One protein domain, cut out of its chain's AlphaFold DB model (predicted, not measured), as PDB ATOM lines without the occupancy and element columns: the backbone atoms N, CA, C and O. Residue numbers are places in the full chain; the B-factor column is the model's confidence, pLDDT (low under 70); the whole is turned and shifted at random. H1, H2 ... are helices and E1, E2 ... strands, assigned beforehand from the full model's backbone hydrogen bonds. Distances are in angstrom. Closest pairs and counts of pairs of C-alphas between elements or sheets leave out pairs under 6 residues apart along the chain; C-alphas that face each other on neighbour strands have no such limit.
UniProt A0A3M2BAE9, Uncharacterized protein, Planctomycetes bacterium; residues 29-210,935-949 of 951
ATOM      1  N   LEU A  29       0.337  21.839  19.483       87.06
ATOM      2  CA  LEU A  29      -1.116  21.977  19.563       87.06
ATOM      3  C   LEU A  29      -1.842  20.819  18.865       87.06
ATOM      4  O   LEU A  29      -2.805  20.291  19.412       87.06
ATOM      5  N   HIS A  30      -1.380  20.382  17.690       85.69
ATOM      6  CA  HIS A  30      -1.968  19.225  17.007       85.69
ATOM      7  C   HIS A  30      -1.729  17.908  17.753       85.69
ATOM      8  O   HIS A  30      -2.620  17.067  17.781       85.69
ATOM      9  N   VAL A  31      -0.560  17.742  18.377       87.94
ATOM     10  CA  VAL A  31      -0.264  16.592  19.243       87.94
ATOM     11  C   VAL A  31      -1.199  16.562  20.449       87.94
ATOM     12  O   VAL A  31      -1.795  15.521  20.690       87.94
ATOM     13  N   MET A  32      -1.369  17.688  21.149       89.56
ATOM     14  CA  MET A  32      -2.292  17.775  22.287       89.56
ATOM     15  C   MET A  32      -3.730  17.486  21.858       89.56
ATOM     16  O   MET A  32      -4.421  16.735  22.525       89.56
ATOM     17  N   ARG A  33      -4.170  17.996  20.702       89.94
ATOM     18  CA  ARG A  33      -5.510  17.695  20.172       89.94
ATOM     19  C   ARG A  33      -5.704  16.223  19.812       89.94
ATOM     20  O   ARG A  33      -6.784  15.701  20.042       89.94
ATOM     21  N   ALA A  34      -4.692  15.571  19.238       89.81
ATOM     22  CA  ALA A  34      -4.750  14.139  18.949       89.81
ATOM     23  C   ALA A  34      -4.777  13.312  20.243       89.81
ATOM     24  O   ALA A  34      -5.493  12.321  20.306       89.81
ATOM     25  N   MET A  35      -4.046  13.745  21.276       92.06
ATOM     26  CA  MET A  35      -4.067  13.119  22.599       92.06
ATOM     27  C   MET A  35      -5.436  13.265  23.267       92.06
ATOM     28  O   MET A  35      -6.063  12.261  23.571       92.06
ATOM     29  N   SER A  36      -5.970  14.486  23.365       92.44
ATOM     30  CA  SER A  36      -7.307  14.717  23.925       92.44
ATOM     31  C   SER A  36      -8.403  13.995  23.142       92.44
ATOM     32  O   SER A  36      -9.411  13.588  23.715       92.44
ATOM     33  N   ALA A  37      -8.216  13.801  21.829       93.00
ATOM     34  CA  ALA A  37      -9.122  12.982  21.039       93.00
ATOM     35  C   ALA A  37      -9.072  11.503  21.436       93.00
ATOM     36  O   ALA A  37     -10.122  10.879  21.560       93.00
ATOM     37  N   ALA A  38      -7.875  10.960  21.667       95.00
ATOM     38  CA  ALA A  38      -7.708   9.599  22.158       95.00
ATOM     39  C   ALA A  38      -8.267   9.427  23.584       95.00
ATOM     40  O   ALA A  38      -8.965   8.452  23.828       95.00
ATOM     41  N   GLU A  39      -8.049  10.386  24.490       94.50
ATOM     42  CA  GLU A  39      -8.612  10.373  25.855       94.50
ATOM     43  C   GLU A  39     -10.144  10.382  25.821       94.50
ATOM     44  O   GLU A  39     -10.788   9.530  26.427       94.50
ATOM     45  N   THR A  40     -10.733  11.276  25.017       94.75
ATOM     46  CA  THR A  40     -12.190  11.320  24.806       94.75
ATOM     47  C   THR A  40     -12.703   9.988  24.259       94.75
ATOM     48  O   THR A  40     -13.724   9.474  24.708       94.75
ATOM     49  N   GLY A  41     -11.997   9.416  23.279       95.62
ATOM     50  CA  GLY A  41     -12.368   8.133  22.699       95.62
ATOM     51  C   GLY A  41     -12.244   6.972  23.687       95.62
ATOM     52  O   GLY A  41     -13.047   6.050  23.593       95.62
ATOM     53  N   LEU A  42     -11.309   7.021  24.645       95.81
ATOM     54  CA  LEU A  42     -11.181   6.015  25.706       95.81
ATOM     55  C   LEU A  42     -12.385   6.060  26.645       95.81
ATOM     56  O   LEU A  42     -13.017   5.029  26.847       95.81
ATOM     57  N   THR A  43     -12.779   7.245  27.119       94.62
ATOM     58  CA  THR A  43     -13.991   7.401  27.940       94.62
ATOM     59  C   THR A  43     -15.241   6.927  27.195       94.62
ATOM     60  O   THR A  43     -16.087   6.236  27.755       94.62
ATOM     61  N   VAL A  44     -15.359   7.247  25.901       94.69
ATOM     62  CA  VAL A  44     -16.478   6.778  25.066       94.69
ATOM     63  C   VAL A  44     -16.448   5.259  24.883       94.69
ATOM     64  O   VAL A  44     -17.507   4.633  24.877       94.69
ATOM     65  N   ALA A  45     -15.268   4.667  24.703       96.56
ATOM     66  CA  ALA A  45     -15.112   3.226  24.560       96.56
ATOM     67  C   ALA A  45     -15.488   2.485  25.847       96.56
ATOM     68  O   ALA A  45     -16.221   1.504  25.786       96.56
ATOM     69  N   GLU A  46     -15.050   2.990  26.999       95.44
ATOM     70  CA  GLU A  46     -15.373   2.446  28.319       95.44
ATOM     71  C   GLU A  46     -16.881   2.448  28.572       95.44
ATOM     72  O   GLU A  46     -17.459   1.404  28.850       95.44
ATOM     73  N   GLN A  47     -17.550   3.581  28.345       93.38
ATOM     74  CA  GLN A  47     -19.004   3.689  28.503       93.38
ATOM     75  C   GLN A  47     -19.777   2.737  27.580       93.38
ATOM     76  O   GLN A  47     -20.808   2.191  27.959       93.38
ATOM     77  N   ARG A  48     -19.285   2.503  26.359       95.12
ATOM     78  CA  ARG A  48     -19.930   1.581  25.408       95.12
ATOM     79  C   ARG A  48     -19.667   0.124  25.721       95.12
ATOM     80  O   ARG A  48     -20.557  -0.691  25.504       95.12
ATOM     81  N   LEU A  49     -18.463  -0.196  26.183       96.62
ATOM     82  CA  LEU A  49     -18.131  -1.529  26.661       96.62
ATOM     83  C   LEU A  49     -18.963  -1.854  27.900       96.62
ATOM     84  O   LEU A  49     -19.596  -2.900  27.925       96.62
ATOM     85  N   MET A  50     -19.064  -0.922  28.847       93.75
ATOM     86  CA  MET A  50     -19.933  -1.040  30.015       93.75
ATOM     87  C   MET A  50     -21.400  -1.215  29.605       93.75
ATOM     88  O   MET A  50     -22.037  -2.169  30.032       93.75
ATOM     89  N   GLU A  51     -21.928  -0.372  28.707       92.94
ATOM     90  CA  GLU A  51     -23.297  -0.526  28.191       92.94
ATOM     91  C   GLU A  51     -23.499  -1.888  27.509       92.94
ATOM     92  O   GLU A  51     -24.552  -2.493  27.670       92.94
ATOM     93  N   ALA A  52     -22.521  -2.387  26.751       95.56
ATOM     94  CA  ALA A  52     -22.609  -3.688  26.092       95.56
ATOM     95  C   ALA A  52     -22.570  -4.855  27.092       95.56
ATOM     96  O   ALA A  52     -23.356  -5.787  26.935       95.56
ATOM     97  N   CYS A  53     -21.709  -4.794  28.113       94.88
ATOM     98  CA  CYS A  53     -21.606  -5.800  29.174       94.88
ATOM     99  C   CYS A  53     -22.858  -5.828  30.058       94.88
ATOM    100  O   CYS A  53     -23.456  -6.891  30.206       94.88
ATOM    101  N   ASN A  54     -23.332  -4.665  30.528       92.50
ATOM    102  CA  ASN A  54     -24.505  -4.518  31.408       92.50
ATOM    103  C   ASN A  54     -25.802  -5.065  30.799       92.50
ATOM    104  O   ASN A  54     -26.813  -5.201  31.485       92.50
ATOM    105  N   ARG A  55     -25.814  -5.371  29.501       92.62
ATOM    106  CA  ARG A  55     -26.958  -6.022  28.869       92.62
ATOM    107  C   ARG A  55     -27.056  -7.498  29.207       92.62
ATOM    108  O   ARG A  55     -28.159  -8.022  29.156       92.62
ATOM    109  N   PHE A  56     -25.958  -8.171  29.513       93.75
ATOM    110  CA  PHE A  56     -25.953  -9.603  29.781       93.75
ATOM    111  C   PHE A  56     -26.151  -9.838  31.277       93.75
ATOM    112  O   PHE A  56     -25.308  -9.459  32.085       93.75
ATOM    113  N   VAL A  57     -27.277 -10.454  31.631       91.75
ATOM    114  CA  VAL A  57     -27.620 -10.858  32.998       91.75
ATOM    115  C   VAL A  57     -27.374 -12.353  33.131       91.75
ATOM    116  O   VAL A  57     -27.980 -13.136  32.393       91.75
ATOM    117  N   VAL A  58     -26.492 -12.739  34.053       89.62
ATOM    118  CA  VAL A  58     -26.054 -14.133  34.248       89.62
ATOM    119  C   VAL A  58     -26.148 -14.544  35.715       89.62
ATOM    120  O   VAL A  58     -25.932 -13.724  36.607       89.62
ATOM    121  N   SER A  59     -26.439 -15.825  35.960       86.56
ATOM    122  CA  SER A  59     -26.477 -16.400  37.316       86.56
ATOM    123  C   SER A  59     -25.143 -16.990  37.772       86.56
ATOM    124  O   SER A  59     -24.906 -17.037  38.975       86.56
ATOM    125  N   ASN A  60     -24.262 -17.378  36.842       85.88
ATOM    126  CA  ASN A  60     -22.896 -17.809  37.158       85.88
ATOM    127  C   ASN A  60     -22.108 -16.646  37.777       85.88
ATOM    128  O   ASN A  60     -22.210 -15.525  37.265       85.88
ATOM    129  N   SER A  61     -21.392 -16.874  38.872       85.12
ATOM    130  CA  SER A  61     -20.567 -15.856  39.531       85.12
ATOM    131  C   SER A  61     -19.080 -15.985  39.202       85.12
ATOM    132  O   SER A  61     -18.383 -14.969  39.196       85.12
ATOM    133  N   ASP A  62     -18.629 -17.167  38.782       84.81
ATOM    134  CA  ASP A  62     -17.240 -17.400  38.386       84.81
ATOM    135  C   ASP A  62     -16.995 -16.972  36.931       84.81
ATOM    136  O   ASP A  62     -17.273 -17.693  35.966       84.81
ATOM    137  N   ILE A  63     -16.477 -15.749  36.766       88.81
ATOM    138  CA  ILE A  63     -16.124 -15.164  35.464       88.81
ATOM    139  C   ILE A  63     -14.660 -15.492  35.128       88.81
ATOM    140  O   ILE A  63     -13.756 -14.660  35.268       88.81
ATOM    141  N   ASP A  64     -14.437 -16.742  34.717       90.19
ATOM    142  CA  ASP A  64     -13.133 -17.257  34.288       90.19
ATOM    143  C   ASP A  64     -12.821 -16.943  32.806       90.19
ATOM    144  O   ASP A  64     -13.626 -16.347  32.074       90.19
ATOM    145  N   ALA A  65     -11.639 -17.351  32.334       93.12
ATOM    146  CA  ALA A  65     -11.201 -17.156  30.949       93.12
ATOM    147  C   ALA A  65     -12.131 -17.807  29.901       93.12
ATOM    148  O   ALA A  65     -12.342 -17.269  28.806       93.12
ATOM    149  N   ALA A  66     -12.690 -18.982  30.207       92.75
ATOM    150  CA  ALA A  66     -13.554 -19.710  29.282       92.75
ATOM    151  C   ALA A  66     -14.924 -19.031  29.168       92.75
ATOM    152  O   ALA A  66     -15.416 -18.819  28.055       92.75
ATOM    153  N   PHE A  67     -15.502 -18.637  30.303       92.75
ATOM    154  CA  PHE A  67     -16.765 -17.918  30.388       92.75
ATOM    155  C   PHE A  67     -16.656 -16.531  29.752       92.75
ATOM    156  O   PHE A  67     -17.501 -16.155  28.940       92.75
ATOM    157  N   THR A  68     -15.570 -15.802  30.016       94.25
ATOM    158  CA  THR A  68     -15.286 -14.495  29.402       94.25
ATOM    159  C   THR A  68     -15.190 -14.595  27.880       94.25
ATOM    160  O   THR A  68     -15.816 -13.814  27.157       94.25
ATOM    161  N   THR A  69     -14.474 -15.599  27.368       94.38
ATOM    162  CA  THR A  69     -14.394 -15.848  25.921       94.38
ATOM    163  C   THR A  69     -15.772 -16.172  25.341       94.38
ATOM    164  O   THR A  69     -16.158 -15.609  24.313       94.38
ATOM    165  N   ALA A  70     -16.550 -17.027  26.015       94.38
ATOM    166  CA  ALA A  70     -17.904 -17.376  25.598       94.38
ATOM    167  C   ALA A  70     -18.838 -16.156  25.570       94.38
ATOM    168  O   ALA A  70     -19.584 -16.001  24.602       94.38
ATOM    169  N   LEU A  71     -18.753 -15.261  26.561       95.06
ATOM    170  CA  LEU A  71     -19.517 -14.008  26.634       95.06
ATOM    171  C   LEU A  71     -19.148 -13.065  25.493       95.06
ATOM    172  O   LEU A  71     -20.015 -12.450  24.866       95.06
ATOM    173  N   TRP A  72     -17.852 -12.960  25.205       96.56
ATOM    174  CA  TRP A  72     -17.344 -12.111  24.140       96.56
ATOM    175  C   TRP A  72     -17.843 -12.572  22.768       96.56
ATOM    176  O   TRP A  72     -18.370 -11.761  21.999       96.56
ATOM    177  N   THR A  73     -17.726 -13.873  22.475       94.81
ATOM    178  CA  THR A  73     -18.082 -14.452  21.167       94.81
ATOM    179  C   THR A  73     -19.558 -14.820  21.019       94.81
ATOM    180  O   THR A  73     -20.028 -14.989  19.894       94.81
ATOM    181  N   GLY A  74     -20.290 -14.952  22.127       92.56
ATOM    182  CA  GLY A  74     -21.684 -15.391  22.155       92.56
ATOM    183  C   GLY A  74     -21.885 -16.904  22.038       92.56
ATOM    184  O   GLY A  74     -22.809 -17.352  21.355       92.56
ATOM    185  N   ASP A  75     -21.022 -17.709  22.668       91.50
ATOM    186  CA  ASP A  75     -21.201 -19.168  22.722       91.50
ATOM    187  C   ASP A  75     -22.211 -19.552  23.811       91.50
ATOM    188  O   ASP A  75     -21.856 -19.929  24.928       91.50
ATOM    189  N   GLY A  76     -23.499 -19.474  23.472       82.94
ATOM    190  CA  GLY A  76     -24.590 -19.763  24.407       82.94
ATOM    191  C   GLY A  76     -24.558 -21.166  25.029       82.94
ATOM    192  O   GLY A  76     -25.155 -21.367  26.080       82.94
ATOM    193  N   ALA A  77     -23.855 -22.142  24.437       84.75
ATOM    194  CA  ALA A  77     -23.723 -23.470  25.043       84.75
ATOM    195  C   ALA A  77     -22.794 -23.467  26.268       84.75
ATOM    196  O   ALA A  77     -23.000 -24.266  27.179       84.75
ATOM    197  N   ALA A  78     -21.789 -22.587  26.282       84.88
ATOM    198  CA  ALA A  78     -20.863 -22.413  27.397       84.88
ATOM    199  C   ALA A  78     -21.384 -21.422  28.454       84.88
ATOM    200  O   ALA A  78     -20.981 -21.509  29.608       84.88
ATOM    201  N   LEU A  79     -22.296 -20.517  28.077       83.44
ATOM    202  CA  LEU A  79     -22.864 -19.507  28.980       83.44
ATOM    203  C   LEU A  79     -23.970 -20.027  29.905       83.44
ATOM    204  O   LEU A  79     -24.210 -19.431  30.951       83.44
ATOM    205  N   GLY A  80     -24.654 -21.111  29.531       83.12
ATOM    206  CA  GLY A  80     -25.839 -21.567  30.258       83.12
ATOM    207  C   GLY A  80     -27.019 -20.601  30.097       83.12
ATOM    208  O   GLY A  80     -27.226 -20.045  29.018       83.12
ATOM    209  N   ASP A  81     -27.809 -20.423  31.158       83.00
ATOM    210  CA  ASP A  81     -28.967 -19.526  31.150       83.00
ATOM    211  C   ASP A  81     -28.530 -18.066  31.363       83.00
ATOM    212  O   ASP A  81     -27.911 -17.718  32.370       83.00
ATOM    213  N   TYR A  82     -28.879 -17.196  30.412       90.19
ATOM    214  CA  TYR A  82     -28.633 -15.756  30.480       90.19
ATOM    215  C   TYR A  82     -29.773 -14.969  29.830       90.19
ATOM    216  O   TYR A  82     -30.504 -15.477  28.977       90.19
ATOM    217  N   THR A  83     -29.922 -13.705  30.223       91.75
ATOM    218  CA  THR A  83     -30.885 -12.768  29.625       91.75
ATOM    219  C   THR A  83     -30.152 -11.573  29.032       91.75
ATOM    220  O   THR A  83     -29.206 -11.070  29.634       91.75
ATOM    221  N   VAL A  84     -30.597 -11.096  27.865       93.44
ATOM    222  CA  VAL A  84     -30.049  -9.890  27.228       93.44
ATOM    223  C   VAL A  84     -31.043  -8.740  27.349       93.44
ATOM    224  O   VAL A  84     -32.133  -8.776  26.782       93.44
ATOM    225  N   LEU A  85     -30.667  -7.695  28.078       92.38
ATOM    226  CA  LEU A  85     -31.471  -6.495  28.250       92.38
ATOM    227  C   LEU A  85     -31.457  -5.624  26.977       92.38
ATOM    228  O   LEU A  85     -30.480  -5.625  26.207       92.38
ATOM    229  N   PRO A  86     -32.520  -4.829  26.750       91.62
ATOM    230  CA  PRO A  86     -32.516  -3.784  25.733       91.62
ATOM    231  C   PRO A  86     -31.361  -2.793  25.947       91.62
ATOM    232  O   PRO A  86     -30.952  -2.563  27.086       91.62
ATOM    233  N   PRO A  87     -30.841  -2.162  24.882       90.88
ATOM    234  CA  PRO A  87     -29.785  -1.171  25.030       90.88
ATOM    235  C   PRO A  87     -30.268   0.045  25.827       90.88
ATOM    236  O   PRO A  87     -31.253   0.686  25.449       90.88
ATOM    237  N   ALA A  88     -29.542   0.401  26.888       85.50
ATOM    238  CA  ALA A  88     -29.889   1.518  27.767       85.50
ATOM    239  C   ALA A  88     -29.936   2.866  27.025       85.50
ATOM    240  O   ALA A  88     -30.784   3.708  27.314       85.50
ATOM    241  N   SER A  89     -29.091   3.060  26.005       86.62
ATOM    242  CA  SER A  89     -29.124   4.272  25.171       86.62
ATOM    243  C   SER A  89     -30.279   4.313  24.157       86.62
ATOM    244  O   SER A  89     -30.445   5.309  23.449       86.62
ATOM    245  N   GLY A  90     -31.100   3.258  24.079       88.62
ATOM    246  CA  GLY A  90     -32.360   3.239  23.330       88.62
ATOM    247  C   GLY A  90     -32.227   3.171  21.806       88.62
ATOM    248  O   GLY A  90     -33.209   3.413  21.097       88.62
ATOM    249  N   TYR A  91     -31.043   2.860  21.267       90.06
ATOM    250  CA  TYR A  91     -30.892   2.626  19.827       90.06
ATOM    251  C   TYR A  91     -31.616   1.345  19.395       90.06
ATOM    252  O   TYR A  91     -31.833   0.422  20.174       90.06
ATOM    253  N   SER A  92     -32.024   1.296  18.128       87.50
ATOM    254  CA  SER A  92     -32.712   0.128  17.577       87.50
ATOM    255  C   SER A  92     -31.718  -0.907  17.066       87.50
ATOM    256  O   SER A  92     -30.799  -0.572  16.320       87.50
ATOM    257  N   GLU A  93     -31.975  -2.170  17.386       89.31
ATOM    258  CA  GLU A  93     -31.237  -3.325  16.877       89.31
ATOM    259  C   GLU A  93     -32.155  -4.235  16.057       89.31
ATOM    260  O   GLU A  93     -33.378  -4.219  16.213       89.31
ATOM    261  N   ALA A  94     -31.573  -5.015  15.144       84.81
ATOM    262  CA  ALA A  94     -32.334  -5.950  14.312       84.81
ATOM    263  C   ALA A  94     -32.716  -7.237  15.065       84.81
ATOM    264  O   ALA A  94     -33.756  -7.832  14.776       84.81
ATOM    265  N   SER A  95     -31.870  -7.656  16.003       88.81
ATOM    266  CA  SER A  95     -32.028  -8.818  16.876       88.81
ATOM    267  C   SER A  95     -31.199  -8.615  18.141       88.81
ATOM    268  O   SER A  95     -30.298  -7.776  18.154       88.81
ATOM    269  N   GLU A  96     -31.490  -9.399  19.176       92.00
ATOM    270  CA  GLU A  96     -30.634  -9.484  20.359       92.00
ATOM    271  C   GLU A  96     -29.226  -9.965  19.955       92.00
ATOM    272  O   GLU A  96     -29.120 -10.875  19.122       92.00
ATOM    273  N   PRO A  97     -28.154  -9.342  20.477       94.56
ATOM    274  CA  PRO A  97     -26.786  -9.762  20.200       94.56
ATOM    275  C   PRO A  97     -26.483 -11.113  20.855       94.56
ATOM    276  O   PRO A  97     -26.890 -11.364  21.989       94.56
ATOM    277  N   ALA A  98     -25.724 -11.966  20.166       91.75
ATOM    278  CA  ALA A  98     -25.299 -13.257  20.706       91.75
ATOM    279  C   ALA A  98     -24.247 -13.108  21.818       91.75
ATOM    280  O   ALA A  98     -24.242 -13.905  22.750       91.75
ATOM    281  N   GLY A  99     -23.384 -12.091  21.730       95.19
ATOM    282  CA  GLY A  99     -22.316 -11.807  22.693       95.19
ATOM    283  C   GLY A  99     -21.907 -10.332  22.707       95.19
ATOM    284  O   GLY A  99     -22.405  -9.519  21.916       95.19
ATOM    285  N   ILE A 100     -20.979  -9.977  23.595       96.94
ATOM    286  CA  ILE A 100     -20.576  -8.580  23.849       96.94
ATOM    287  C   ILE A 100     -19.950  -7.935  22.605       96.94
ATOM    288  O   ILE A 100     -20.227  -6.770  22.310       96.94
ATOM    289  N   ALA A 101     -19.175  -8.688  21.815       97.25
ATOM    290  CA  ALA A 101     -18.583  -8.173  20.580       97.25
ATOM    291  C   ALA A 101     -19.652  -7.725  19.563       97.25
ATOM    292  O   ALA A 101     -19.509  -6.682  18.921       97.25
ATOM    293  N   GLU A 102     -20.750  -8.478  19.437       96.25
ATOM    294  CA  GLU A 102     -21.873  -8.118  18.563       96.25
ATOM    295  C   GLU A 102     -22.667  -6.930  19.123       96.25
ATOM    296  O   GLU A 102     -23.011  -6.016  18.370       96.25
ATOM    297  N   ALA A 103     -22.884  -6.883  20.442       96.50
ATOM    298  CA  ALA A 103     -23.520  -5.744  21.109       96.50
ATOM    299  C   ALA A 103     -22.742  -4.434  20.868       96.50
ATOM    300  O   ALA A 103     -23.336  -3.401  20.545       96.50
ATOM    301  N   LEU A 104     -21.408  -4.477  20.933       96.94
ATOM    302  CA  LEU A 104     -20.539  -3.346  20.593       96.94
ATOM    303  C   LEU A 104     -20.654  -2.943  19.121       96.94
ATOM    304  O   LEU A 104     -20.749  -1.753  18.810       96.94
ATOM    305  N   VAL A 105     -20.664  -3.913  18.201       96.19
ATOM    306  CA  VAL A 105     -20.855  -3.641  16.768       96.19
ATOM    307  C   VAL A 105     -22.180  -2.922  16.528       96.19
ATOM    308  O   VAL A 105     -22.203  -1.908  15.825       96.19
ATOM    309  N   ASN A 106     -23.269  -3.389  17.138       95.19
ATOM    310  CA  ASN A 106     -24.576  -2.746  17.031       95.19
ATOM    311  C   ASN A 106     -24.550  -1.319  17.597       95.19
ATOM    312  O   ASN A 106     -24.988  -0.385  16.918       95.19
ATOM    313  N   ARG A 107     -23.952  -1.123  18.782       94.12
ATOM    314  CA  ARG A 107     -23.819   0.193  19.424       94.12
ATOM    315  C   ARG A 107     -23.052   1.192  18.565       94.12
ATOM    316  O   ARG A 107     -23.483   2.336  18.431       94.12
ATOM    317  N   HIS A 108     -21.928   0.773  17.986       94.50
ATOM    318  CA  HIS A 108     -21.094   1.622  17.132       94.50
ATOM    319  C   HIS A 108     -21.716   1.874  15.754       94.50
ATOM    320  O   HIS A 108     -21.529   2.947  15.189       94.50
ATOM    321  N   ASN A 109     -22.508   0.945  15.219       92.94
ATOM    322  CA  ASN A 109     -23.270   1.183  13.988       92.94
ATOM    323  C   ASN A 109     -24.417   2.194  14.173       92.94
ATOM    324  O   ASN A 109     -24.902   2.746  13.186       92.94
ATOM    325  N   ALA A 110     -24.829   2.471  15.415       91.94
ATOM    326  CA  ALA A 110     -25.781   3.531  15.740       91.94
ATOM    327  C   ALA A 110     -25.142   4.938  15.817       91.94
ATOM    328  O   ALA A 110     -25.855   5.922  16.031       91.94
ATOM    329  N   ASP A 111     -23.822   5.068  15.635       90.12
ATOM    330  CA  ASP A 111     -23.142   6.365  15.649       90.12
ATOM    331  C   ASP A 111     -23.529   7.252  14.466       90.12
ATOM    332  O   ASP A 111     -23.510   6.843  13.308       90.12
ATOM    333  N   LEU A 112     -23.808   8.526  14.754       85.62
ATOM    334  CA  LEU A 112     -24.221   9.494  13.734       85.62
ATOM    335  C   LEU A 112     -23.072  10.371  13.214       85.62
ATOM    336  O   LEU A 112     -23.112  10.796  12.062       85.62
ATOM    337  N   ASN A 113     -22.052  10.659  14.034       86.81
ATOM    338  CA  ASN A 113     -20.956  11.577  13.682       86.81
ATOM    339  C   ASN A 113     -19.705  10.852  13.150       86.81
ATOM    340  O   ASN A 113     -18.572  11.218  13.477       86.81
ATOM    341  N   ILE A 114     -19.915   9.795  12.363       89.38
ATOM    342  CA  ILE A 114     -18.827   9.003  11.785       89.38
ATOM    343  C   ILE A 114     -18.172   9.718  10.599       89.38
ATOM    344  O   ILE A 114     -18.826  10.399   9.802       89.38
ATOM    345  N   VAL A 115     -16.864   9.536  10.452       85.62
ATOM    346  CA  VAL A 115     -16.087  10.008   9.304       85.62
ATOM    347  C   VAL A 115     -15.928   8.871   8.305       85.62
ATOM    348  O   VAL A 115     -15.352   7.836   8.621       85.62
ATOM    349  N   THR A 116     -16.431   9.087   7.088       80.75
ATOM    350  CA  THR A 116     -16.416   8.098   6.001       80.75
ATOM    351  C   THR A 116     -15.332   8.411   4.965       80.75
ATOM    352  O   THR A 116     -15.048   9.576   4.659       80.75
ATOM    353  N   GLY A 117     -14.725   7.366   4.395       71.94
ATOM    354  CA  GLY A 117     -13.624   7.467   3.425       71.94
ATOM    355  C   GLY A 117     -12.212   7.604   4.030       71.94
ATOM    356  O   GLY A 117     -12.007   7.504   5.234       71.94
ATOM    357  N   ALA A 118     -11.212   7.834   3.167       69.62
ATOM    358  CA  ALA A 118      -9.776   7.798   3.497       69.62
ATOM    359  C   ALA A 118      -9.287   6.416   3.988       69.62
ATOM    360  O   ALA A 118      -9.356   5.461   3.214       69.62
ATOM    361  N   GLU A 119      -8.739   6.327   5.206       74.75
ATOM    362  CA  GLU A 119      -8.219   5.094   5.827       74.75
ATOM    363  C   GLU A 119      -9.185   4.463   6.848       74.75
ATOM    364  O   GLU A 119      -8.864   3.433   7.436       74.75
ATOM    365  N   PHE A 120     -10.368   5.056   7.043       87.44
ATOM    366  CA  PHE A 120     -11.354   4.608   8.026       87.44
ATOM    367  C   PHE A 120     -12.387   3.650   7.428       87.44
ATOM    368  O   PHE A 120     -12.623   3.621   6.219       87.44
ATOM    369  N   ILE A 121     -13.006   2.860   8.304       89.94
ATOM    370  CA  ILE A 121     -14.108   1.960   7.961       89.94
ATOM    371  C   ILE A 121     -15.452   2.653   8.194       89.94
ATOM    372  O   ILE A 121     -15.586   3.454   9.116       89.94
ATOM    373  N   ASP A 122     -16.450   2.318   7.377       90.50
ATOM    374  CA  ASP A 122     -17.768   2.967   7.420       90.50
ATOM    375  C   ASP A 122     -18.776   2.237   8.332       90.50
ATOM    376  O   ASP A 122     -19.808   2.797   8.687       90.50
ATOM    377  N   THR A 123     -18.492   0.985   8.705       92.62
ATOM    378  CA  THR A 123     -19.351   0.141   9.554       92.62
ATOM    379  C   THR A 123     -18.504  -0.648  10.541       92.62
ATOM    380  O   THR A 123     -17.432  -1.133  10.170       92.62
ATOM    381  N   ALA A 124     -18.998  -0.822  11.764       95.38
ATOM    382  CA  ALA A 124     -18.356  -1.674  12.754       95.38
ATOM    383  C   ALA A 124     -18.482  -3.158  12.374       95.38
ATOM    384  O   ALA A 124     -19.495  -3.569  11.798       95.38
ATOM    385  N   PHE A 125     -17.460  -3.960  12.679       96.38
ATOM    386  CA  PHE A 125     -17.466  -5.407  12.441       96.38
ATOM    387  C   PHE A 125     -16.500  -6.151  13.374       96.38
ATOM    388  O   PHE A 125     -15.549  -5.563  13.893       96.38
ATOM    389  N   VAL A 126     -16.730  -7.459  13.532       97.12
ATOM    390  CA  VAL A 126     -15.824  -8.392  14.217       97.12
ATOM    391  C   VAL A 126     -14.879  -9.039  13.199       97.12
ATOM    392  O   VAL A 126     -15.328  -9.514  12.151       97.12
ATOM    393  N   GLY A 127     -13.574  -9.059  13.467       95.69
ATOM    394  CA  GLY A 127     -12.570  -9.592  12.546       95.69
ATOM    395  C   GLY A 127     -11.310 -10.125  13.222       95.69
ATOM    396  O   GLY A 127     -11.180 -10.124  14.440       95.69
ATOM    397  N   SER A 128     -10.362 -10.597  12.414       95.56
ATOM    398  CA  SER A 128      -9.059 -11.055  12.908       95.56
ATOM    399  C   SER A 128      -8.181  -9.894  13.375       95.56
ATOM    400  O   SER A 128      -8.326  -8.760  12.904       95.56
ATOM    401  N   ALA A 129      -7.224 -10.198  14.249       94.31
ATOM    402  CA  ALA A 129      -6.181  -9.262  14.644       94.31
ATOM    403  C   ALA A 129      -5.369  -8.774  13.421       94.31
ATOM    404  O   ALA A 129      -5.267  -9.484  12.409       94.31
ATOM    405  N   PRO A 130      -4.766  -7.572  13.481       91.56
ATOM    406  CA  PRO A 130      -3.896  -7.081  12.419       91.56
ATOM    407  C   PRO A 130      -2.721  -8.029  12.124       91.56
ATOM    408  O   PRO A 130      -2.244  -8.776  12.975       91.56
ATOM    409  N   ALA A 131      -2.210  -7.995  10.893       90.06
ATOM    410  CA  ALA A 131      -1.067  -8.826  10.528       90.06
ATOM    411  C   ALA A 131       0.180  -8.442  11.346       90.06
ATOM    412  O   ALA A 131       0.601  -7.286  11.319       90.06
ATOM    413  N   GLY A 132       0.803  -9.428  11.997       88.62
ATOM    414  CA  GLY A 132       1.996  -9.226  12.826       88.62
ATOM    415  C   GLY A 132       1.715  -8.977  14.309       88.62
ATOM    416  O   GLY A 132       2.667  -8.709  15.033       88.62
ATOM    417  N   THR A 133       0.457  -9.076  14.754       92.19
ATOM    418  CA  THR A 133       0.102  -9.110  16.180       92.19
ATOM    419  C   THR A 133       0.764 -10.297  16.889       92.19
ATOM    420  O   THR A 133       0.847 -11.388  16.322       92.19
ATOM    421  N   ASP A 134       1.236 -10.064  18.114       92.81
ATOM    422  CA  ASP A 134       1.831 -11.074  18.994       92.81
ATOM    423  C   ASP A 134       0.737 -11.970  19.601       92.81
ATOM    424  O   ASP A 134      -0.130 -11.489  20.334       92.81
ATOM    425  N   ASP A 135       0.774 -13.266  19.281       92.38
ATOM    426  CA  ASP A 135      -0.204 -14.267  19.727       92.38
ATOM    427  C   ASP A 135       0.003 -14.721  21.177       92.38
ATOM    428  O   ASP A 135      -0.841 -15.428  21.724       92.38
ATOM    429  N   SER A 136       1.094 -14.290  21.818       93.88
ATOM    430  CA  SER A 136       1.294 -14.455  23.259       93.88
ATOM    431  C   SER A 136       0.610 -13.372  24.095       93.88
ATOM    432  O   SER A 136       0.439 -13.558  25.295       93.88
ATOM    433  N   VAL A 137       0.211 -12.257  23.470       93.12
ATOM    434  CA  VAL A 137      -0.440 -11.122  24.145       93.12
ATOM    435  C   VAL A 137      -1.912 -11.028  23.763       93.12
ATOM    436  O   VAL A 137      -2.755 -10.794  24.622       93.12
ATOM    437  N   PHE A 138      -2.237 -11.218  22.485       95.56
ATOM    438  CA  PHE A 138      -3.590 -11.034  21.969       95.56
ATOM    439  C   PHE A 138      -4.175 -12.320  21.405       95.56
ATOM    440  O   PHE A 138      -3.491 -13.082  20.720       95.56
ATOM    441  N   SER A 139      -5.490 -12.475  21.557       94.88
ATOM    442  CA  SER A 139      -6.235 -13.376  20.687       94.88
ATOM    443  C   SER A 139      -6.152 -12.879  19.240       94.88
ATOM    444  O   SER A 139      -6.204 -11.679  18.954       94.88
ATOM    445  N   LEU A 140      -6.002 -13.811  18.296       94.88
ATOM    446  CA  LEU A 140      -5.887 -13.498  16.869       94.88
ATOM    447  C   LEU A 140      -7.248 -13.356  16.167       94.88
ATOM    448  O   LEU A 140      -7.296 -13.002  14.980       94.88
ATOM    449  N   THR A 141      -8.346 -13.629  16.866       94.25
ATOM    450  CA  THR A 141      -9.717 -13.547  16.351       94.25
ATOM    451  C   THR A 141     -10.584 -12.658  17.234       94.25
ATOM    452  O   THR A 141     -10.175 -12.237  18.311       94.25
ATOM    453  N   ASP A 142     -11.772 -12.332  16.729       95.62
ATOM    454  CA  ASP A 142     -12.836 -11.686  17.498       95.62
ATOM    455  C   ASP A 142     -12.533 -10.253  17.972       95.62
ATOM    456  O   ASP A 142     -13.089  -9.770  18.953       95.62
ATOM    457  N   TRP A 143     -11.695  -9.522  17.231       97.62
ATOM    458  CA  TRP A 143     -11.473  -8.090  17.448       97.62
ATOM    459  C   TRP A 143     -12.646  -7.277  16.910       97.62
ATOM    460  O   TRP A 143     -13.065  -7.475  15.766       97.62
ATOM    461  N   VAL A 144     -13.113  -6.295  17.679       98.19
ATOM    462  CA  VAL A 144     -14.137  -5.342  17.228       98.19
ATOM    463  C   VAL A 144     -13.457  -4.100  16.666       98.19
ATOM    464  O   VAL A 144     -12.727  -3.400  17.370       98.19
ATOM    465  N   TYR A 145     -13.728  -3.798  15.399       97.00
ATOM    466  CA  TYR A 145     -13.266  -2.585  14.728       97.00
ATOM    467  C   TYR A 145     -14.423  -1.610  14.555       97.00
ATOM    468  O   TYR A 145     -15.479  -2.000  14.054       97.00
ATOM    469  N   THR A 146     -14.220  -0.337  14.906       96.62
ATOM    470  CA  THR A 146     -15.264   0.696  14.815       96.62
ATOM    471  C   THR A 146     -14.926   1.772  13.773       96.62
ATOM    472  O   THR A 146     -13.746   1.999  13.467       96.62
ATOM    473  N   PRO A 147     -15.933   2.480  13.227       94.94
ATOM    474  CA  PRO A 147     -15.713   3.707  12.467       94.94
ATOM    475  C   PRO A 147     -14.997   4.781  13.295       94.94
ATOM    476  O   PRO A 147     -15.032   4.755  14.529       94.94
ATOM    477  N   ALA A 148     -14.366   5.740  12.614       92.38
ATOM    478  CA  ALA A 148     -13.814   6.924  13.265       92.38
ATOM    479  C   ALA A 148     -14.925   7.944  13.547       92.38
ATOM    480  O   ALA A 148     -15.736   8.233  12.667       92.38
ATOM    481  N   VAL A 149     -14.945   8.520  14.748       92.38
ATOM    482  CA  VAL A 149     -15.968   9.471  15.206       92.38
ATOM    483  C   VAL A 149     -15.345  10.853  15.374       92.38
ATOM    484  O   VAL A 149     -14.290  11.003  15.991       92.38
ATOM    485  N   ALA A 150     -15.991  11.876  14.817       89.62
ATOM    486  CA  ALA A 150     -15.561  13.262  14.968       89.62
ATOM    487  C   ALA A 150     -15.991  13.849  16.320       89.62
ATOM    488  O   ALA A 150     -17.129  13.669  16.755       89.62
ATOM    489  N   ILE A 151     -15.096  14.605  16.959       87.81
ATOM    490  CA  ILE A 151     -15.365  15.271  18.250       87.81
ATOM    491  C   ILE A 151     -16.053  16.621  18.038       87.81
ATOM    492  O   ILE A 151     -16.872  17.057  18.840       87.81
ATOM    493  N   GLU A 152     -15.745  17.282  16.925       82.94
ATOM    494  CA  GLU A 152     -16.332  18.564  16.555       82.94
ATOM    495  C   GLU A 152     -16.896  18.535  15.133       82.94
ATOM    496  O   GLU A 152     -16.537  17.704  14.296       82.94
ATOM    497  N   SER A 153     -17.794  19.478  14.852       72.44
ATOM    498  CA  SER A 153     -18.300  19.680  13.495       72.44
ATOM    499  C   SER A 153     -17.175  20.119  12.549       72.44
ATOM    500  O   SER A 153     -16.317  20.930  12.903       72.44
ATOM    501  N   GLY A 154     -17.172  19.581  11.327       64.56
ATOM    502  CA  GLY A 154     -16.133  19.868  10.339       64.56
ATOM    503  C   GLY A 154     -16.006  21.366  10.035       64.56
ATOM    504  O   GLY A 154     -16.968  22.027   9.641       64.56
ATOM    505  N   GLN A 155     -14.791  21.898  10.166       55.16
ATOM    506  CA  GLN A 155     -14.460  23.265   9.773       55.16
ATOM    507  C   GLN A 155     -14.462  23.329   8.235       55.16
ATOM    508  O   GLN A 155     -13.621  22.711   7.580       55.16
ATOM    509  N   GLY A 156     -15.432  24.023   7.629       51.50
ATOM    510  CA  GLY A 156     -15.565  24.099   6.168       51.50
ATOM    511  C   GLY A 156     -14.236  24.412   5.459       51.50
ATOM    512  O   GLY A 156     -13.517  25.324   5.856       51.50
ATOM    513  N   GLY A 157     -13.905  23.655   4.404       53.97
ATOM    514  CA  GLY A 157     -12.633  23.800   3.673       53.97
ATOM    515  C   GLY A 157     -11.933  22.493   3.276       53.97
ATOM    516  O   GLY A 157     -10.995  22.547   2.487       53.97
ATOM    517  N   GLY A 158     -12.408  21.335   3.751       57.56
ATOM    518  CA  GLY A 158     -11.902  20.012   3.352       57.56
ATOM    519  C   GLY A 158     -10.920  19.349   4.326       57.56
ATOM    520  O   GLY A 158     -10.491  18.234   4.045       57.56
ATOM    521  N   ALA A 159     -10.586  19.982   5.458       63.25
ATOM    522  CA  ALA A 159      -9.895  19.314   6.565       63.25
ATOM    523  C   ALA A 159     -10.886  18.536   7.431       63.25
ATOM    524  O   ALA A 159     -11.959  19.042   7.766       63.25
ATOM    525  N   LEU A 160     -10.493  17.321   7.805       71.88
ATOM    526  CA  LEU A 160     -11.218  16.514   8.776       71.88
ATOM    527  C   LEU A 160     -10.997  17.083  10.193       71.88
ATOM    528  O   LEU A 160      -9.876  17.511  10.496       71.88
ATOM    529  N   PRO A 161     -12.037  17.118  11.046       79.44
ATOM    530  CA  PRO A 161     -11.894  17.500  12.452       79.44
ATOM    531  C   PRO A 161     -11.007  16.492  13.208       79.44
ATOM    532  O   PRO A 161     -10.697  15.426  12.667       79.44
ATOM    533  N   PRO A 162     -10.589  16.791  14.452       87.81
ATOM    534  CA  PRO A 162     -10.098  15.771  15.365       87.81
ATOM    535  C   PRO A 162     -11.107  14.624  15.475       87.81
ATOM    536  O   PRO A 162     -12.299  14.850  15.716       87.81
ATOM    537  N   VAL A 163     -10.619  13.408  15.270       91.19
ATOM    538  CA  VAL A 163     -11.417  12.180  15.334       91.19
ATOM    539  C   VAL A 163     -10.736  11.179  16.248       91.19
ATOM    540  O   VAL A 163      -9.513  11.212  16.395       91.19
ATOM    541  N   PHE A 164     -11.511  10.262  16.807       94.50
ATOM    542  CA  PHE A 164     -10.987   9.065  17.449       94.50
ATOM    543  C   PHE A 164     -11.524   7.813  16.759       94.50
ATOM    544  O   PHE A 164     -12.621   7.825  16.202       94.50
ATOM    545  N   GLN A 165     -10.756   6.732  16.791       95.00
ATOM    546  CA  GLN A 165     -11.179   5.412  16.340       95.00
ATOM    547  C   GLN A 165     -10.875   4.391  17.431       95.00
ATOM    548  O   GLN A 165      -9.789   4.420  18.006       95.00
ATOM    549  N   ILE A 166     -11.823   3.494  17.698       97.31
ATOM    550  CA  ILE A 166     -11.734   2.516  18.781       97.31
ATOM    551  C   ILE A 166     -11.560   1.116  18.186       97.31
ATOM    552  O   ILE A 166     -12.124   0.773  17.140       97.31
ATOM    553  N   ARG A 167     -10.751   0.298  18.856       97.06
ATOM    554  CA  ARG A 167     -10.639  -1.143  18.639       97.06
ATOM    555  C   ARG A 167     -10.721  -1.841  19.989       97.06
ATOM    556  O   ARG A 167     -10.035  -1.423  20.918       97.06
ATOM    557  N   TYR A 168     -11.519  -2.897  20.076       98.25
ATOM    558  CA  TYR A 168     -11.580  -3.758  21.257       98.25
ATOM    559  C   TYR A 168     -10.915  -5.086  20.911       98.25
ATOM    560  O   TYR A 168     -11.301  -5.734  19.932       98.25
ATOM    561  N   ALA A 169      -9.885  -5.444  21.667       97.25
ATOM    562  CA  ALA A 169      -8.992  -6.551  21.374       97.25
ATOM    563  C   ALA A 169      -8.971  -7.540  22.550       97.25
ATOM    564  O   ALA A 169      -8.382  -7.210  23.579       97.25
ATOM    565  N   PRO A 170      -9.574  -8.733  22.424       97.25
ATOM    566  CA  PRO A 170      -9.415  -9.771  23.438       97.25
ATOM    567  C   PRO A 170      -7.941 -10.176  23.591       97.25
ATOM    568  O   PRO A 170      -7.223 -10.340  22.594       97.25
ATOM    569  N   LEU A 171      -7.484 -10.316  24.835       96.62
ATOM    570  CA  LEU A 171      -6.134 -10.773  25.156       96.62
ATOM    571  C   LEU A 171      -6.027 -12.302  25.074       96.62
ATOM    572  O   LEU A 171      -7.023 -13.020  24.985       96.62
ATOM    573  N   ALA A 172      -4.793 -12.805  25.015       95.31
ATOM    574  CA  ALA A 172      -4.508 -14.236  24.898       95.31
ATOM    575  C   ALA A 172      -4.766 -15.019  26.201       95.31
ATOM    576  O   ALA A 172      -4.833 -16.247  26.159       95.31
ATOM    577  N   ASP A 173      -4.905 -14.324  27.335       94.69
ATOM    578  CA  ASP A 173      -5.287 -14.915  28.623       94.69
ATOM    579  C   ASP A 173      -6.750 -15.386  28.656       94.69
ATOM    580  O   ASP A 173      -7.079 -16.296  29.408       94.69
ATOM    581  N   GLY A 174      -7.603 -14.819  27.798       92.94
ATOM    582  CA  GLY A 174      -9.038 -15.087  27.752       92.94
ATOM    583  C   GLY A 174      -9.859 -14.323  28.793       92.94
ATOM    584  O   GLY A 174     -11.076 -14.456  28.776       92.94
ATOM    585  N   GLU A 175      -9.241 -13.510  29.651       93.81
ATOM    586  CA  GLU A 175      -9.900 -12.799  30.764       93.81
ATOM    587  C   GLU A 175     -10.042 -11.296  30.504       93.81
ATOM    588  O   GLU A 175     -10.983 -10.659  30.985       93.81
ATOM    589  N   HIS A 176      -9.131 -10.722  29.714       95.88
ATOM    590  CA  HIS A 176      -9.053  -9.279  29.522       95.88
ATOM    591  C   HIS A 176      -9.367  -8.854  28.090       95.88
ATOM    592  O   HIS A 176      -9.009  -9.502  27.102       95.88
ATOM    593  N   ILE A 177      -9.988  -7.683  27.975       97.12
ATOM    594  CA  ILE A 177     -10.208  -6.974  26.718       97.12
ATOM    595  C   ILE A 177      -9.408  -5.675  26.751       97.12
ATOM    596  O   ILE A 177      -9.661  -4.787  27.567       97.12
ATOM    597  N   ARG A 178      -8.473  -5.517  25.813       97.12
ATOM    598  CA  ARG A 178      -7.760  -4.255  25.615       97.12
ATOM    599  C   ARG A 178      -8.572  -3.317  24.744       97.12
ATOM    600  O   ARG A 178      -8.841  -3.599  23.572       97.12
ATOM    601  N   VAL A 179      -8.893  -2.152  25.286       98.06
ATOM    602  CA  VAL A 179      -9.438  -1.033  24.519       98.06
ATOM    603  C   VAL A 179      -8.268  -0.244  23.946       98.06
ATOM    604  O   VAL A 179      -7.412   0.234  24.684       98.06
ATOM    605  N   ILE A 180      -8.215  -0.107  22.622       97.19
ATOM    606  CA  ILE A 180      -7.179   0.640  21.900       97.19
ATOM    607  C   ILE A 180      -7.846   1.798  21.171       97.19
ATOM    608  O   ILE A 180      -8.667   1.588  20.275       97.19
ATOM    609  N   VAL A 181      -7.454   3.023  21.509       97.56
ATOM    610  CA  VAL A 181      -8.023   4.236  20.925       97.56
ATOM    611  C   VAL A 181      -6.958   5.030  20.201       97.56
ATOM    612  O   VAL A 181      -5.936   5.407  20.767       97.56
ATOM    613  N   ASP A 182      -7.228   5.322  18.935       95.06
ATOM    614  CA  ASP A 182      -6.396   6.172  18.101       95.06
ATOM    615  C   ASP A 182      -7.053   7.534  17.896       95.06
ATOM    616  O   ASP A 182      -8.103   7.632  17.266       95.06
ATOM    617  N   GLY A 183      -6.421   8.594  18.389       93.94
ATOM    618  CA  GLY A 183      -6.791   9.978  18.117       93.94
ATOM    619  C   GLY A 183      -6.034  10.525  16.910       93.94
ATOM    620  O   GLY A 183      -4.802  10.459  16.856       93.94
ATOM    621  N   PHE A 184      -6.754  11.098  15.945       89.88
ATOM    622  CA  PHE A 184      -6.201  11.643  14.707       89.88
ATOM    623  C   PHE A 184      -6.506  13.129  14.557       89.88
ATOM    624  O   PHE A 184      -7.633  13.583  14.759       89.88
ATOM    625  N   VAL A 185      -5.507  13.888  14.107       87.62
ATOM    626  CA  VAL A 185      -5.667  15.281  13.673       87.62
ATOM    627  C   VAL A 185      -5.039  15.457  12.296       87.62
ATOM    628  O   VAL A 185      -3.851  15.184  12.106       87.62
ATOM    629  N   PHE A 186      -5.828  15.940  11.337       77.00
ATOM    630  CA  PHE A 186      -5.403  16.139   9.952       77.00
ATOM    631  C   PHE A 186      -4.861  17.561   9.732       77.00
ATOM    632  O   PHE A 186      -5.494  18.546  10.112       77.00
ATOM    633  N   ASP A 187      -3.687  17.676   9.099       69.12
ATOM    634  CA  ASP A 187      -3.042  18.954   8.760       69.12
ATOM    635  C   ASP A 187      -2.867  19.110   7.234       69.12
ATOM    636  O   ASP A 187      -2.394  18.206   6.537       69.12
ATOM    637  N   TYR A 188      -3.165  20.305   6.714       58.72
ATOM    638  CA  TYR A 188      -2.924  20.703   5.322       58.72
ATOM    639  C   TYR A 188      -1.427  20.697   4.950       58.72
ATOM    640  O   TYR A 188      -1.076  20.580   3.774       58.72
ATOM    641  N   GLY A 189      -0.526  20.829   5.932       59.69
ATOM    642  CA  GLY A 189       0.926  20.887   5.739       59.69
ATOM    643  C   GLY A 189       1.625  19.548   5.464       59.69
ATOM    644  O   GLY A 189       2.802  19.562   5.091       59.69
ATOM    645  N   ARG A 190       0.932  18.409   5.627       58.31
ATOM    646  CA  ARG A 190       1.491  17.042   5.539       58.31
ATOM    647  C   ARG A 190       0.887  16.175   4.429       58.31
ATOM    648  O   ARG A 190       0.796  14.966   4.572       58.31
ATOM    649  N   ALA A 191       0.461  16.770   3.314       60.59
ATOM    650  CA  ALA A 191      -0.134  16.014   2.203       60.59
ATOM    651  C   ALA A 191      -1.287  15.074   2.639       60.59
ATOM    652  O   ALA A 191      -1.477  14.021   2.037       60.59
ATOM    653  N   ASN A 192      -2.067  15.491   3.648       62.69
ATOM    654  CA  ASN A 192      -3.175  14.744   4.252       62.69
ATOM    655  C   ASN A 192      -2.801  13.547   5.157       62.69
ATOM    656  O   ASN A 192      -3.698  12.798   5.527       62.69
ATOM    657  N   GLU A 193      -1.534  13.375   5.557       73.06
ATOM    658  CA  GLU A 193      -1.163  12.394   6.593       73.06
ATOM    659  C   GLU A 193      -1.522  12.910   8.003       73.06
ATOM    660  O   GLU A 193      -1.062  13.999   8.383       73.06
ATOM    661  N   PRO A 194      -2.314  12.165   8.799       79.88
ATOM    662  CA  PRO A 194      -2.713  12.597  10.133       79.88
ATOM    663  C   PRO A 194      -1.590  12.461  11.165       79.88
ATOM    664  O   PRO A 194      -0.689  11.626  11.067       79.88
ATOM    665  N   ILE A 195      -1.663  13.287  12.209       86.94
ATOM    666  CA  ILE A 195      -0.945  13.048  13.463       86.94
ATOM    667  C   ILE A 195      -1.797  12.089  14.286       86.94
ATOM    668  O   ILE A 195      -2.942  12.417  14.589       86.94
ATOM    669  N   ARG A 196      -1.223  10.935  14.638       89.19
ATOM    670  CA  ARG A 196      -1.871   9.874  15.414       89.19
ATOM    671  C   ARG A 196      -1.290   9.800  16.825       89.19
ATOM    672  O   ARG A 196      -0.067   9.842  16.989       89.19
ATOM    673  N   ARG A 197      -2.160   9.672  17.823       92.88
ATOM    674  CA  ARG A 197      -1.827   9.272  19.196       92.88
ATOM    675  C   ARG A 197      -2.660   8.063  19.567       92.88
ATOM    676  O   ARG A 197      -3.818   8.000  19.180       92.88
ATOM    677  N   THR A 198      -2.049   7.128  20.275       94.38
ATOM    678  CA  THR A 198      -2.691   5.880  20.669       94.38
ATOM    679  C   THR A 198      -2.650   5.792  22.178       94.38
ATOM    680  O   THR A 198      -1.592   6.022  22.765       94.38
ATOM    681  N   ILE A 199      -3.795   5.487  22.770       96.25
ATOM    682  CA  ILE A 199      -3.945   5.175  24.186       96.25
ATOM    683  C   ILE A 199      -4.571   3.790  24.266       96.25
ATOM    684  O   ILE A 199      -5.422   3.447  23.438       96.25
ATOM    685  N   SER A 200      -4.157   2.994  25.240       95.69
ATOM    686  CA  SER A 200      -4.826   1.737  25.545       95.69
ATOM    687  C   SER A 200      -4.959   1.501  27.037       95.69
ATOM    688  O   SER A 200      -4.141   1.993  27.813       95.69
ATOM    689  N   ARG A 201      -5.976   0.728  27.410       96.81
ATOM    690  CA  ARG A 201      -6.207   0.239  28.770       96.81
ATOM    691  C   ARG A 201      -6.872  -1.134  28.704       96.81
ATOM    692  O   ARG A 201      -7.637  -1.388  27.767       96.81
ATOM    693  N   ASP A 202      -6.563  -1.987  29.669       97.06
ATOM    694  CA  ASP A 202      -7.148  -3.321  29.786       97.06
ATOM    695  C   ASP A 202      -8.347  -3.288  30.727       97.06
ATOM    696  O   ASP A 202      -8.367  -2.536  31.703       97.06
ATOM    697  N   TYR A 203      -9.360  -4.082  30.399       96.31
ATOM    698  CA  TYR A 203     -10.580  -4.212  31.180       96.31
ATOM    699  C   TYR A 203     -10.911  -5.687  31.356       96.31
ATOM    700  O   TYR A 203     -10.843  -6.461  30.396       96.31
ATOM    701  N   ARG A 204     -11.319  -6.054  32.566       94.56
ATOM    702  CA  ARG A 204     -11.882  -7.361  32.889       94.56
ATOM    703  C   ARG A 204     -13.402  -7.266  32.919       94.56
ATOM    704  O   ARG A 204     -13.954  -6.264  33.376       94.56
ATOM    705  N   ILE A 205     -14.083  -8.301  32.436       93.19
ATOM    706  CA  ILE A 205     -15.530  -8.445  32.632       93.19
ATOM    707  C   ILE A 205     -15.743  -9.063  34.010       93.19
ATOM    708  O   ILE A 205     -15.126 -10.073  34.338       93.19
ATOM    709  N   VAL A 206     -16.595  -8.449  34.822       91.12
ATOM    710  CA  VAL A 206     -16.833  -8.867  36.208       91.12
ATOM    711  C   VAL A 206     -18.326  -8.922  36.494       91.12
ATOM    712  O   VAL A 206     -19.122  -8.264  35.825       91.12
ATOM    713  N   LYS A 207     -18.716  -9.685  37.509       89.75
ATOM    714  CA  LYS A 207     -20.066  -9.670  38.070       89.75
ATOM    715  C   LYS A 207     -19.964  -9.189  39.509       89.75
ATOM    716  O   LYS A 207     -19.168  -9.729  40.268       89.75
ATOM    717  N   ARG A 208     -20.724  -8.153  39.857       88.00
ATOM    718  CA  ARG A 208     -20.668  -7.485  41.164       88.00
ATOM    719  C   ARG A 208     -22.069  -7.091  41.610       88.00
ATOM    720  O   ARG A 208     -22.908  -6.744  40.775       88.00
ATOM    721  N   VAL A 209     -22.309  -7.132  42.916       86.88
ATOM    722  CA  VAL A 209     -23.481  -6.501  43.528       86.88
ATOM    723  C   VAL A 209     -23.092  -5.069  43.847       86.88
ATOM    724  O   VAL A 209     -22.216  -4.880  44.656       86.88
ATOM    725  N   ASN A 210     -23.734  -4.052  43.278       84.06
ATOM    726  CA  ASN A 210     -23.308  -2.659  43.515       84.06
ATOM    727  C   ASN A 210     -23.685  -2.088  44.887       84.06
ATOM    728  O   ASN A 210     -23.556  -0.892  45.102       84.06
ATOM    729  N   LEU A 935     -27.408 -11.201  37.856       88.94
ATOM    730  CA  LEU A 935     -26.925  -9.815  37.838       88.94
ATOM    731  C   LEU A 935     -26.418  -9.405  36.453       88.94
ATOM    732  O   LEU A 935     -25.819 -10.233  35.757       88.94
ATOM    733  N   PRO A 936     -26.621  -8.136  36.049       90.56
ATOM    734  CA  PRO A 936     -25.918  -7.552  34.916       90.56
ATOM    735  C   PRO A 936     -24.398  -7.646  35.095       90.56
ATOM    736  O   PRO A 936     -23.868  -7.310  36.155       90.56
ATOM    737  N   LEU A 937     -23.695  -8.064  34.045       92.75
ATOM    738  CA  LEU A 937     -22.236  -8.015  33.997       92.75
ATOM    739  C   LEU A 937     -21.737  -6.580  33.917       92.75
ATOM    740  O   LEU A 937     -22.379  -5.734  33.315       92.75
ATOM    741  N   GLN A 938     -20.553  -6.331  34.449       91.88
ATOM    742  CA  GLN A 938     -19.898  -5.029  34.480       91.88
ATOM    743  C   GLN A 938     -18.481  -5.132  33.918       91.88
ATOM    744  O   GLN A 938     -18.022  -6.207  33.518       91.88
ATOM    745  N   ILE A 939     -17.774  -4.004  33.890       92.75
ATOM    746  CA  ILE A 939     -16.348  -3.967  33.574       92.75
ATOM    747  C   ILE A 939     -15.555  -3.347  34.712       92.75
ATOM    748  O   ILE A 939     -15.991  -2.368  35.310       92.75
ATOM    749  N   SER A 940     -14.373  -3.898  34.958       91.44
ATOM    750  CA  SER A 940     -13.384  -3.328  35.862       91.44
ATOM    751  C   SER A 940     -12.125  -2.976  35.070       91.44
ATOM    752  O   SER A 940     -11.614  -3.829  34.337       91.44
ATOM    753  N   PRO A 941     -11.634  -1.728  35.134       91.88
ATOM    754  CA  PRO A 941     -10.381  -1.373  34.493       91.88
ATOM    755  C   PRO A 941      -9.178  -1.930  35.264       91.88
ATOM    756  O   PRO A 941      -9.054  -1.701  36.462       91.88
ATOM    757  N   GLU A 942      -8.221  -2.535  34.563       91.25
ATOM    758  CA  GLU A 942      -7.028  -3.111  35.190       91.25
ATOM    759  C   GLU A 942      -6.052  -2.002  35.642       91.25
ATOM    760  O   GLU A 942      -5.599  -1.202  34.799       91.25
ATOM    761  N   PRO A 943      -5.710  -1.902  36.943       83.31
ATOM    762  CA  PRO A 943      -4.754  -0.917  37.445       83.31
ATOM    763  C   PRO A 943      -3.383  -1.033  36.762       83.31
ATOM    764  O   PRO A 943      -2.890  -2.115  36.467       83.31
ATOM    765  N   GLY A 944      -2.748   0.101  36.451       86.56
ATOM    766  CA  GLY A 944      -1.423   0.118  35.809       86.56
ATOM    767  C   GLY A 944      -1.377  -0.334  34.337       86.56
ATOM    768  O   GLY A 944      -0.327  -0.210  33.706       86.56
ATOM    769  N   SER A 945      -2.494  -0.784  33.753       92.19
ATOM    770  CA  SER A 945      -2.577  -1.182  32.335       92.19
ATOM    771  C   SER A 945      -2.681  -0.006  31.353       92.19
ATOM    772  O   SER A 945      -2.589  -0.198  30.138       92.19
ATOM    773  N   TYR A 946      -2.878   1.220  31.855       92.94
ATOM    774  CA  TYR A 946      -2.946   2.420  31.023       92.94
ATOM    775  C   TYR A 946      -1.606   2.674  30.328       92.94
ATOM    776  O   TYR A 946      -0.560   2.793  30.970       92.94
ATOM    777  N   MET A 947      -1.636   2.805  29.003       91.06
ATOM    778  CA  MET A 947      -0.442   3.038  28.195       91.06
ATOM    779  C   MET A 947      -0.665   4.117  27.139       91.06
ATOM    780  O   MET A 947      -1.688   4.146  26.453       91.06
ATOM    781  N   GLU A 948       0.358   4.951  26.943       89.56
ATOM    782  CA  GLU A 948       0.457   5.887  25.824       89.56
ATOM    783  C   GLU A 948       1.475   5.392  24.786       89.56
ATOM    784  O   GLU A 948       2.649   5.169  25.090       89.56
ATOM    785  N   GLY A 949       1.061   5.297  23.521       75.44
ATOM    786  CA  GLY A 949       1.918   4.892  22.402       75.44
ATOM    787  C   GLY A 949       1.561   3.531  21.802       75.44
ATOM    788  O   GLY A 949       0.610   2.877  22.207       75.44
TER     789      GLY A 949
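AT A GLANCE: This is residues 29 to 210 and 935 to 949 of the 951 residues of an uncharacterized protein of Planctomycetes bacterium (UniProt A0A3M2BAE9). A single sheet of eight strands, curled like part of a barrel, wraps round the long helix H1, and the shorter helices H2 and H4 share that face, making two layers, helices on one face of a sheet. The printed part has 197 residues, with four named helices and eight named strands in the order H1 E1 H2 H3 E2 H4 E3 E4 E5 E6 E7 E8. The sheet runs E2 E1 E8 E7 E6 E5 E4 E3, all antiparallel, and the class is mixed, helices and strands. The whole is compact, with a radius of gyration of the C-alphas of 17.2 A and spans of 55 by 37 by 32 A.

HOW THE PARTS SIT: Start at H1, residues 29 to 53: the strongly twisted sheet curls round it, and its closest C-alphas to E6, residues 176 to 185, are Ala 38 and Gly 183, 4.2 A apart. Next, E1, residues 56 to 58, has N 57 within hydrogen-bond range of O 83 in E2, residues 82 to 84, at 2.8 A, and N 58 of O 935 in E8, residues 935 to 941, at 3.1 A. E8 is staggered, pairing over 937 to 941 with E7, residues 195 to 207; N 938 and O 206 are 2.8 A apart. H2, residues 65 to 73, is on the sheet at a height of 7.4 A and touches H3, residues 76 to 79, which is not on it; C-alphas 70 and 78 are closest, at 6.1 A. H4, residues 100 to 109, touches H1's residues 48 to 53 alone, closest at C-alphas 103 and 52, 5.5 A, with a steep tilt of 54 degrees, opposite ways. H2 and H4 touch only at their ends, closest at C-alphas 72 and 100, 4.8 A. Then comes a meander, each strand the antiparallel neighbour of the one before: E3, residues 125 to 127, E4, residues 143 to 150, E5, residues 163 to 170, E6 and E7. Look there for N 127 and O 143 at 2.8 A, N 149 and O 164 at 2.8 A, N 165 and O 182 at 2.8 A, and N 181 and O 199 at 2.8 A. In H1, H2 and H4 every O i to N i+4 pair is within hydrogen-bond range; H3 is too short for one.

IN THESE COORDINATES: Find C-alpha 29 at (-1.116, 21.977, 19.563); H1 runs 35.8 A to C-alpha 53. E6 spans 29.4 A and E7 38.6 A. E8 ends at C-alpha 941, (-10.381, -1.373, 34.493).

THE WHOLE: The C-alphas farthest apart, Asp 81 and Gly 189, are 56.3 A apart. Residues 211 to 934 are not printed; C-alphas 210 and 935 are 9.8 A apart. The links E2 to H4, H4 to E3, E3 to E4 and E4 to E5 are long. pLDDT is under 70 at residues 118, 154 to 159 and 187 to 192.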